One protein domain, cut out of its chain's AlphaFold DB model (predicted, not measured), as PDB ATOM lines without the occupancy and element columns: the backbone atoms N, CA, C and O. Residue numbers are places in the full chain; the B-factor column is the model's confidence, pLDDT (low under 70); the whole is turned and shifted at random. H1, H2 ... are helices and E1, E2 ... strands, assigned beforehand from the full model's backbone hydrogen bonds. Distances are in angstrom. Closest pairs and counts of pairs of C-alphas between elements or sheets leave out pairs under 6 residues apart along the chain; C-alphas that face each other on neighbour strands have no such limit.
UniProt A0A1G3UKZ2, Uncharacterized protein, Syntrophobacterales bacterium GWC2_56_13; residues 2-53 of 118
ATOM      1  N   SER A   2     -41.938 -42.241  -7.886       86.31
ATOM      2  CA  SER A   2     -43.050 -41.379  -8.328       86.31
ATOM      3  C   SER A   2     -44.389 -41.900  -7.792       86.31
ATOM      4  O   SER A   2     -44.649 -43.098  -7.914       86.31
ATOM      5  N   SER A   3     -45.237 -41.025  -7.234       91.75
ATOM      6  CA  SER A   3     -46.551 -41.415  -6.700       91.75
ATOM      7  C   SER A   3     -47.505 -41.889  -7.800       91.75
ATOM      8  O   SER A   3     -48.024 -42.997  -7.726       91.75
ATOM      9  N   VAL A   4     -47.674 -41.099  -8.863       95.31
ATOM     10  CA  VAL A   4     -48.531 -41.456 -10.008       95.31
ATOM     11  C   VAL A   4     -47.949 -42.644 -10.771       95.31
ATOM     12  O   VAL A   4     -48.674 -43.583 -11.089       95.31
ATOM     13  N   GLY A   5     -46.634 -42.641 -11.019       95.06
ATOM     14  CA  GLY A   5     -45.974 -43.725 -11.745       95.06
ATOM     15  C   GLY A   5     -46.087 -45.070 -11.039       95.06
ATOM     16  O   GLY A   5     -46.472 -46.049 -11.668       95.06
ATOM     17  N   GLY A   6     -45.836 -45.113  -9.728       94.06
ATOM     18  CA  GLY A   6     -45.948 -46.347  -8.952       94.06
ATOM     19  C   GLY A   6     -47.368 -46.920  -8.918       94.06
ATOM     20  O   GLY A   6     -47.522 -48.137  -8.957       94.06
ATOM     21  N   CYS A   7     -48.393 -46.060  -8.890       95.88
ATOM     22  CA  CYS A   7     -49.797 -46.475  -8.962       95.88
ATOM     23  C   CYS A   7     -50.228 -46.901 -10.375       95.88
ATOM     24  O   CYS A   7     -51.128 -47.726 -10.500       95.88
ATOM     25  N   PHE A   8     -49.611 -46.351 -11.426       96.19
ATOM     26  CA  PHE A   8     -49.900 -46.720 -12.815       96.19
ATOM     27  C   PHE A   8     -49.332 -48.105 -13.153       96.19
ATOM     28  O   PHE A   8     -50.053 -48.984 -13.616       96.19
ATOM     29  N   GLN A   9     -48.033 -48.302 -12.918       94.69
ATOM     30  CA  GLN A   9     -47.345 -49.568 -13.147       94.69
ATOM     31  C   GLN A   9     -46.079 -49.628 -12.293       94.69
ATOM     32  O   GLN A   9     -45.244 -48.722 -12.325       94.69
ATOM     33  N   ALA A  10     -45.900 -50.731 -11.568       93.50
ATOM     34  CA  ALA A  10     -44.685 -50.956 -10.801       93.50
ATOM     35  C   ALA A  10     -43.465 -51.078 -11.734       93.50
ATOM     36  O   ALA A  10     -43.442 -51.913 -12.638       93.50
ATOM     37  N   VAL A  11     -42.446 -50.256 -11.478       94.12
ATOM     38  CA  VAL A  11     -41.118 -50.338 -12.101       94.12
ATOM     39  C   VAL A  11     -40.093 -50.474 -10.986       94.12
ATOM     40  O   VAL A  11     -40.001 -49.619 -10.102       94.12
ATOM     41  N   SER A  12     -39.348 -51.572 -11.001       91.62
ATOM     42  CA  SER A  12     -38.319 -51.878 -10.015       91.62
ATOM     43  C   SER A  12     -37.021 -51.140 -10.328       91.62
ATOM     44  O   SER A  12     -36.651 -50.960 -11.484       91.62
ATOM     45  N   ALA A  13     -36.244 -50.815  -9.294       87.06
ATOM     46  CA  ALA A  13     -34.886 -50.288  -9.459       87.06
ATOM     47  C   ALA A  13     -33.930 -51.270 -10.172       87.06
ATOM     48  O   ALA A  13     -32.845 -50.877 -10.595       87.06
ATOM     49  N   ARG A  14     -34.307 -52.553 -10.277       89.06
ATOM     50  CA  ARG A  14     -33.548 -53.589 -10.998       89.06
ATOM     51  C   ARG A  14     -33.981 -53.747 -12.460       89.06
ATOM     52  O   ARG A  14     -33.296 -54.452 -13.205       89.06
ATOM     53  N   ASP A  15     -35.083 -53.122 -12.870       94.38
ATOM     54  CA  ASP A  15     -35.568 -53.216 -14.244       94.38
ATOM     55  C   ASP A  15     -34.646 -52.446 -15.194       94.38
ATOM     56  O   ASP A  15     -34.088 -51.400 -14.865       94.38
ATOM     57  N   LYS A  16     -34.492 -52.957 -16.420       95.69
ATOM     58  CA  LYS A  16     -33.687 -52.311 -17.475       95.69
ATOM     59  C   LYS A  16     -34.499 -51.299 -18.287       95.69
ATOM     60  O   LYS A  16     -34.222 -51.085 -19.466       95.69
ATOM     61  N   TYR A  17     -35.515 -50.710 -17.671       96.31
ATOM     62  CA  TYR A  17     -36.362 -49.688 -18.262       96.31
ATOM     63  C   TYR A  17     -36.908 -48.760 -17.176       96.31
ATOM     64  O   TYR A  17     -37.009 -49.119 -16.008       96.31
ATOM     65  N   GLY A  18     -37.263 -47.552 -17.587       95.69
ATOM     66  CA  GLY A  18     -38.033 -46.591 -16.817       95.69
ATOM     67  C   GLY A  18     -39.419 -46.420 -17.422       95.69
ATOM     68  O   GLY A  18     -39.787 -47.098 -18.383       95.69
ATOM     69  N   MET A  19     -40.177 -45.471 -16.887       95.69
ATOM     70  CA  MET A  19     -41.494 -45.125 -17.402       95.69
ATOM     71  C   MET A  19     -41.578 -43.630 -17.680       95.69
ATOM     72  O   MET A  19     -41.224 -42.805 -16.838       95.69
ATOM     73  N   TYR A  20     -42.059 -43.302 -18.873       95.75
ATOM     74  CA  TYR A  20     -42.467 -41.961 -19.253       95.75
ATOM     75  C   TYR A  20     -43.980 -41.849 -19.103       95.75
ATOM     76  O   TYR A  20     -44.704 -42.708 -19.606       95.75
ATOM     77  N   LEU A  21     -44.436 -40.783 -18.445       95.56
ATOM     78  CA  LEU A  21     -45.843 -40.421 -18.320       95.56
ATOM     79  C   LEU A  21     -46.027 -38.965 -18.750       95.56
ATOM     80  O   LEU A  21     -45.362 -38.077 -18.215       95.56
ATOM     81  N   ALA A  22     -46.960 -38.719 -19.665       95.25
ATOM     82  CA  ALA A  22     -47.461 -37.386 -19.965       95.25
ATOM     83  C   ALA A  22     -48.825 -37.207 -19.294       95.25
ATOM     84  O   ALA A  22     -49.812 -37.837 -19.684       95.25
ATOM     85  N   LEU A  23     -48.879 -36.341 -18.285       95.06
ATOM     86  CA  LEU A  23     -50.129 -35.990 -17.617       95.06
ATOM     87  C   LEU A  23     -50.926 -35.008 -18.479       95.06
ATOM     88  O   LEU A  23     -50.359 -34.152 -19.161       95.06
ATOM     89  N   GLY A  24     -52.245 -35.130 -18.450       95.62
ATOM     90  CA  GLY A  24     -53.135 -34.277 -19.228       95.62
ATOM     91  C   GLY A  24     -54.481 -34.943 -19.476       95.62
ATOM     92  O   GLY A  24     -54.628 -36.130 -19.207       95.62
ATOM     93  N   PRO A  25     -55.472 -34.194 -19.981       95.62
ATOM     94  CA  PRO A  25     -56.808 -34.721 -20.218       95.62
ATOM     95  C   PRO A  25     -56.801 -35.874 -21.231       95.62
ATOM     96  O   PRO A  25     -56.004 -35.894 -22.172       95.62
ATOM     97  N   GLY A  26     -57.749 -36.798 -21.053       94.12
ATOM     98  CA  GLY A  26     -57.861 -38.023 -21.841       94.12
ATOM     99  C   GLY A  26     -57.022 -39.177 -21.284       94.12
ATOM    100  O   GLY A  26     -56.414 -39.070 -20.222       94.12
ATOM    101  N   GLY A  27     -57.019 -40.298 -22.007       94.69
ATOM    102  CA  GLY A  27     -56.257 -41.490 -21.636       94.69
ATOM    103  C   GLY A  27     -56.783 -42.192 -20.380       94.69
ATOM    104  O   GLY A  27     -57.992 -42.358 -20.207       94.69
ATOM    105  N   THR A  28     -55.866 -42.648 -19.528       96.06
ATOM    106  CA  THR A  28     -56.164 -43.480 -18.353       96.06
ATOM    107  C   THR A  28     -56.170 -42.640 -17.082       96.06
ATOM    108  O   THR A  28     -55.273 -41.834 -16.859       96.06
ATOM    109  N   GLN A  29     -57.157 -42.854 -16.213       97.31
ATOM    110  CA  GLN A  29     -57.217 -42.210 -14.901       97.31
ATOM    111  C   GLN A  29     -56.494 -43.060 -13.853       97.31
ATOM    112  O   GLN A  29     -56.787 -44.249 -13.716       97.31
ATOM    113  N   VAL A  30     -55.588 -42.449 -13.090       97.38
ATOM    114  CA  VAL A  30     -54.850 -43.106 -12.000       97.38
ATOM    115  C   VAL A  30     -55.241 -42.484 -10.676       97.38
ATOM    116  O   VAL A  30     -55.083 -41.280 -10.490       97.38
ATOM    117  N   LEU A  31     -55.706 -43.294  -9.729       97.75
ATOM    118  CA  LEU A  31     -55.896 -42.843  -8.356       97.75
ATOM    119  C   LEU A  31     -54.538 -42.844  -7.642       97.75
ATOM    120  O   LEU A  31     -53.971 -43.910  -7.410       97.75
ATOM    121  N   ALA A  32     -54.008 -41.663  -7.317       97.06
ATOM    122  CA  ALA A  32     -52.673 -41.523  -6.739       97.06
ATOM    123  C   ALA A  32     -52.633 -40.507  -5.584       97.06
ATOM    124  O   ALA A  32     -53.383 -39.524  -5.594       97.06
ATOM    125  N   PRO A  33     -51.735 -40.689  -4.596       96.00
ATOM    126  CA  PRO A  33     -51.433 -39.656  -3.614       96.00
ATOM    127  C   PRO A  33     -50.746 -38.469  -4.297       96.00
ATOM    128  O   PRO A  33     -49.663 -38.610  -4.876       96.00
ATOM    129  N   THR A  34     -51.362 -37.294  -4.227       93.38
ATOM    130  CA  THR A  34     -50.814 -36.049  -4.793       93.38
ATOM    131  C   THR A  34     -50.366 -35.061  -3.720       93.38
ATOM    132  O   THR A  34     -49.684 -34.090  -4.029       93.38
ATOM    133  N   GLY A  35     -50.698 -35.325  -2.454       92.06
ATOM    134  CA  GLY A  35     -50.235 -34.562  -1.300       92.06
ATOM    135  C   GLY A  35     -50.627 -35.225   0.028       92.06
ATOM    136  O   GLY A  35     -51.327 -36.242   0.027       92.06
ATOM    137  N   PRO A  36     -50.192 -34.674   1.175       92.25
ATOM    138  CA  PRO A  36     -50.576 -35.174   2.493       92.25
ATOM    139  C   PRO A  36     -52.101 -35.192   2.669       92.25
ATOM    140  O   PRO A  36     -52.755 -34.160   2.549       92.25
ATOM    141  N   GLY A  37     -52.670 -36.374   2.922       95.81
ATOM    142  CA  GLY A  37     -54.121 -36.562   3.057       95.81
ATOM    143  C   GLY A  37     -54.921 -36.406   1.756       95.81
ATOM    144  O   GLY A  37     -56.147 -36.444   1.804       95.81
ATOM    145  N   LEU A  38     -54.256 -36.246   0.605       96.44
ATOM    146  CA  LEU A  38     -54.898 -35.981  -0.679       96.44
ATOM    147  C   LEU A  38     -54.615 -37.103  -1.683       96.44
ATOM    148  O   LEU A  38     -53.493 -37.270  -2.167       96.44
ATOM    149  N   VAL A  39     -55.670 -37.842  -2.024       97.38
ATOM    150  CA  VAL A  39     -55.668 -38.883  -3.056       97.38
ATOM    151  C   VAL A  39     -56.642 -38.459  -4.146       97.38
ATOM    152  O   VAL A  39     -57.822 -38.244  -3.871       97.38
ATOM    153  N   THR A  40     -56.152 -38.296  -5.373       97.12
ATOM    154  CA  THR A  40     -56.947 -37.750  -6.485       97.12
ATOM    155  C   THR A  40     -56.798 -38.590  -7.746       97.12
ATOM    156  O   THR A  40     -55.835 -39.343  -7.898       97.12
ATOM    157  N   LEU A  41     -57.788 -38.488  -8.641       97.50
ATOM    158  CA  LEU A  41     -57.706 -39.057  -9.984       97.50
ATOM    159  C   LEU A  41     -56.849 -38.143 -10.862       97.50
ATOM    160  O   LEU A  41     -57.207 -36.991 -11.106       97.50
ATOM    161  N   VAL A  42     -55.722 -38.673 -11.324       97.38
ATOM    162  CA  VAL A  42     -54.774 -37.992 -12.202       97.38
ATOM    163  C   VAL A  42     -54.900 -38.575 -13.613       97.38
ATOM    164  O   VAL A  42     -54.642 -39.771 -13.790       97.38
ATOM    165  N   PRO A  43     -55.259 -37.769 -14.626       97.88
ATOM    166  CA  PRO A  43     -55.364 -38.251 -15.993       97.88
ATOM    167  C   PRO A  43     -53.974 -38.357 -16.640       97.88
ATOM    168  O   PRO A  43     -53.178 -37.410 -16.643       97.88
ATOM    169  N   VAL A  44     -53.687 -39.536 -17.185       97.56
ATOM    170  CA  VAL A  44     -52.470 -39.873 -17.923       97.56
ATOM    171  C   VAL A  44     -52.828 -39.974 -19.400       97.56
ATOM    172  O   VAL A  44     -53.436 -40.949 -19.844       97.56
ATOM    173  N   ARG A  45     -52.421 -38.961 -20.166       97.69
ATOM    174  CA  ARG A  45     -52.698 -38.853 -21.600       97.69
ATOM    175  C   ARG A  45     -51.884 -39.851 -22.418       97.69
ATOM    176  O   ARG A  45     -52.406 -40.457 -23.345       97.69
ATOM    177  N   GLU A  46     -50.603 -39.993 -22.092       96.44
ATOM    178  CA  GLU A  46     -49.669 -40.872 -22.797       96.44
ATOM    179  C   GLU A  46     -48.729 -41.538 -21.795       96.44
ATOM    180  O   GLU A  46     -48.328 -40.931 -20.799       96.44
ATOM    181  N   HIS A  47     -48.362 -42.782 -22.072       96.31
ATOM    182  CA  HIS A  47     -47.370 -43.513 -21.304       96.31
ATOM    183  C   HIS A  47     -46.566 -44.427 -22.222       96.31
ATOM    184  O   HIS A  47     -47.077 -44.925 -23.225       96.31
ATOM    185  N   ARG A  48     -45.307 -44.669 -21.862       96.50
ATOM    186  CA  ARG A  48     -44.476 -45.699 -22.492       96.50
ATOM    187  C   ARG A  48     -43.327 -46.097 -21.585       96.50
ATOM    188  O   ARG A  48     -42.851 -45.299 -20.774       96.50
ATOM    189  N   LEU A  49     -42.835 -47.314 -21.778       96.88
ATOM    190  CA  LEU A  49     -41.567 -47.721 -21.190       96.88
ATOM    191  C   LEU A  49     -40.408 -47.044 -21.931       96.88
ATOM    192  O   LEU A  49     -40.469 -46.795 -23.137       96.88
ATOM    193  N   VAL A  50     -39.357 -46.727 -21.184       97.19
ATOM    194  CA  VAL A  50     -38.117 -46.143 -21.699       97.19
ATOM    195  C   VAL A  50     -37.001 -47.149 -21.441       97.19
ATOM    196  O   VAL A  50     -36.593 -47.287 -20.290       97.19
ATOM    197  N   PRO A  51     -36.529 -47.886 -22.455       97.75
ATOM    198  CA  PRO A  51     -35.389 -48.785 -22.320       97.75
ATOM    199  C   PRO A  51     -34.140 -48.098 -21.754       97.75
ATOM    200  O   PRO A  51     -33.905 -46.903 -21.945       97.75
ATOM    201  N   LEU A  52     -33.303 -48.859 -21.052       97.31
ATOM    202  CA  LEU A  52     -31.995 -48.389 -20.606       97.31
ATOM    203  C   LEU A  52     -31.142 -47.948 -21.808       97.31
ATOM    204  O   LEU A  52     -30.939 -48.721 -22.739       97.31
ATOM    205  N   GLY A  53     -30.594 -46.733 -21.747       97.38
ATOM    206  CA  GLY A  53     -29.832 -46.112 -22.832       97.38
ATOM    207  C   GLY A  53     -30.657 -45.158 -23.696       97.38
ATOM    208  O   GLY A  53     -30.079 -44.254 -24.305       97.38
TER     209      GLY A  53
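Overview. This is residues 2 to 53 of the 118 residues of an uncharacterized protein of Syntrophobacterales bacterium GWC2_56_13 (UniProt A0A1G3UKZ2). A long two-stranded hairpin, E1 and E2, is folded sharply partway along its length into an open V, and one short helix, H1, sits inside the V, with the sheet curled round it. The stretch from residue 9 to residue 16 leads from H1 to the open end of one arm of the V, where E1 begins; the turn of the hairpin is at the end of the other arm. The printed part has 52 residues, with one named helix and two named strands in the order H1, E1, E2; the sheet, in the order E1 - E2, is antiparallel and the class is mostly strand. The whole is flat and only just compact, close to loose, with a radius of gyration of the C-alphas of 11.8 A and spans of 34 by 24 by 12 A.

Along the chain. H1 covers residues 3 to 8, 8.8 A from first to last C-alpha, and begins at C-alpha 3 at (-46.551, -41.415, -6.700). E1, the longest strand by residues, covers residues 17 to 35, 26.6 A from first to last C-alpha, and begins at C-alpha 17 at (-36.362, -49.688, -18.262). E2 covers residues 38 to 51, 31.8 A from first to last C-alpha, and ends at C-alpha 51 at (-35.389, -48.785, -22.320).

Arrangement. E1 and E2 are a hairpin of antiparallel neighbour strands, with 166 degrees between their N-to-C directions. Near the open end N 18 and O 50 are within hydrogen-bond range at 2.8 A, and near the turn N 34 and O 38 are so at 3.0 A. E1 bends by 105 degrees at residue 22. E2 bends by 80 degrees at residue 45. At this bend C-alpha 45 faces C-alpha 24 at 5.2 A and C-alpha 27 at 4.4 A. The sheet curls round H1. H1 and E1 have 14 pairs of C-alphas within 8 A, the closest those of Val 4 and Ala 32, 5.3 A apart. H1 and E2 have 1 such pair, the C-alphas of Val 4 and Val 42, 7.5 A apart. In H1 every O i to N i+4 pair is within hydrogen-bond range.

Size, cuts and confidence. The two C-alphas farthest apart are those of Gly 37 and Gly 53, at 36.8 A, while the first and last printed C-alphas, of Ser 2 and Gly 53, are 20.2 A apart. The printed part runs from residue 2 to residue 53 of a chain of 118 residues and has no cut. The link from H1 to E1 is short, with 8 residues, and the link from E1 to E2 is tight, with 2. The mean pLDDT of the printed part is 95.3, and no printed residue is under 70.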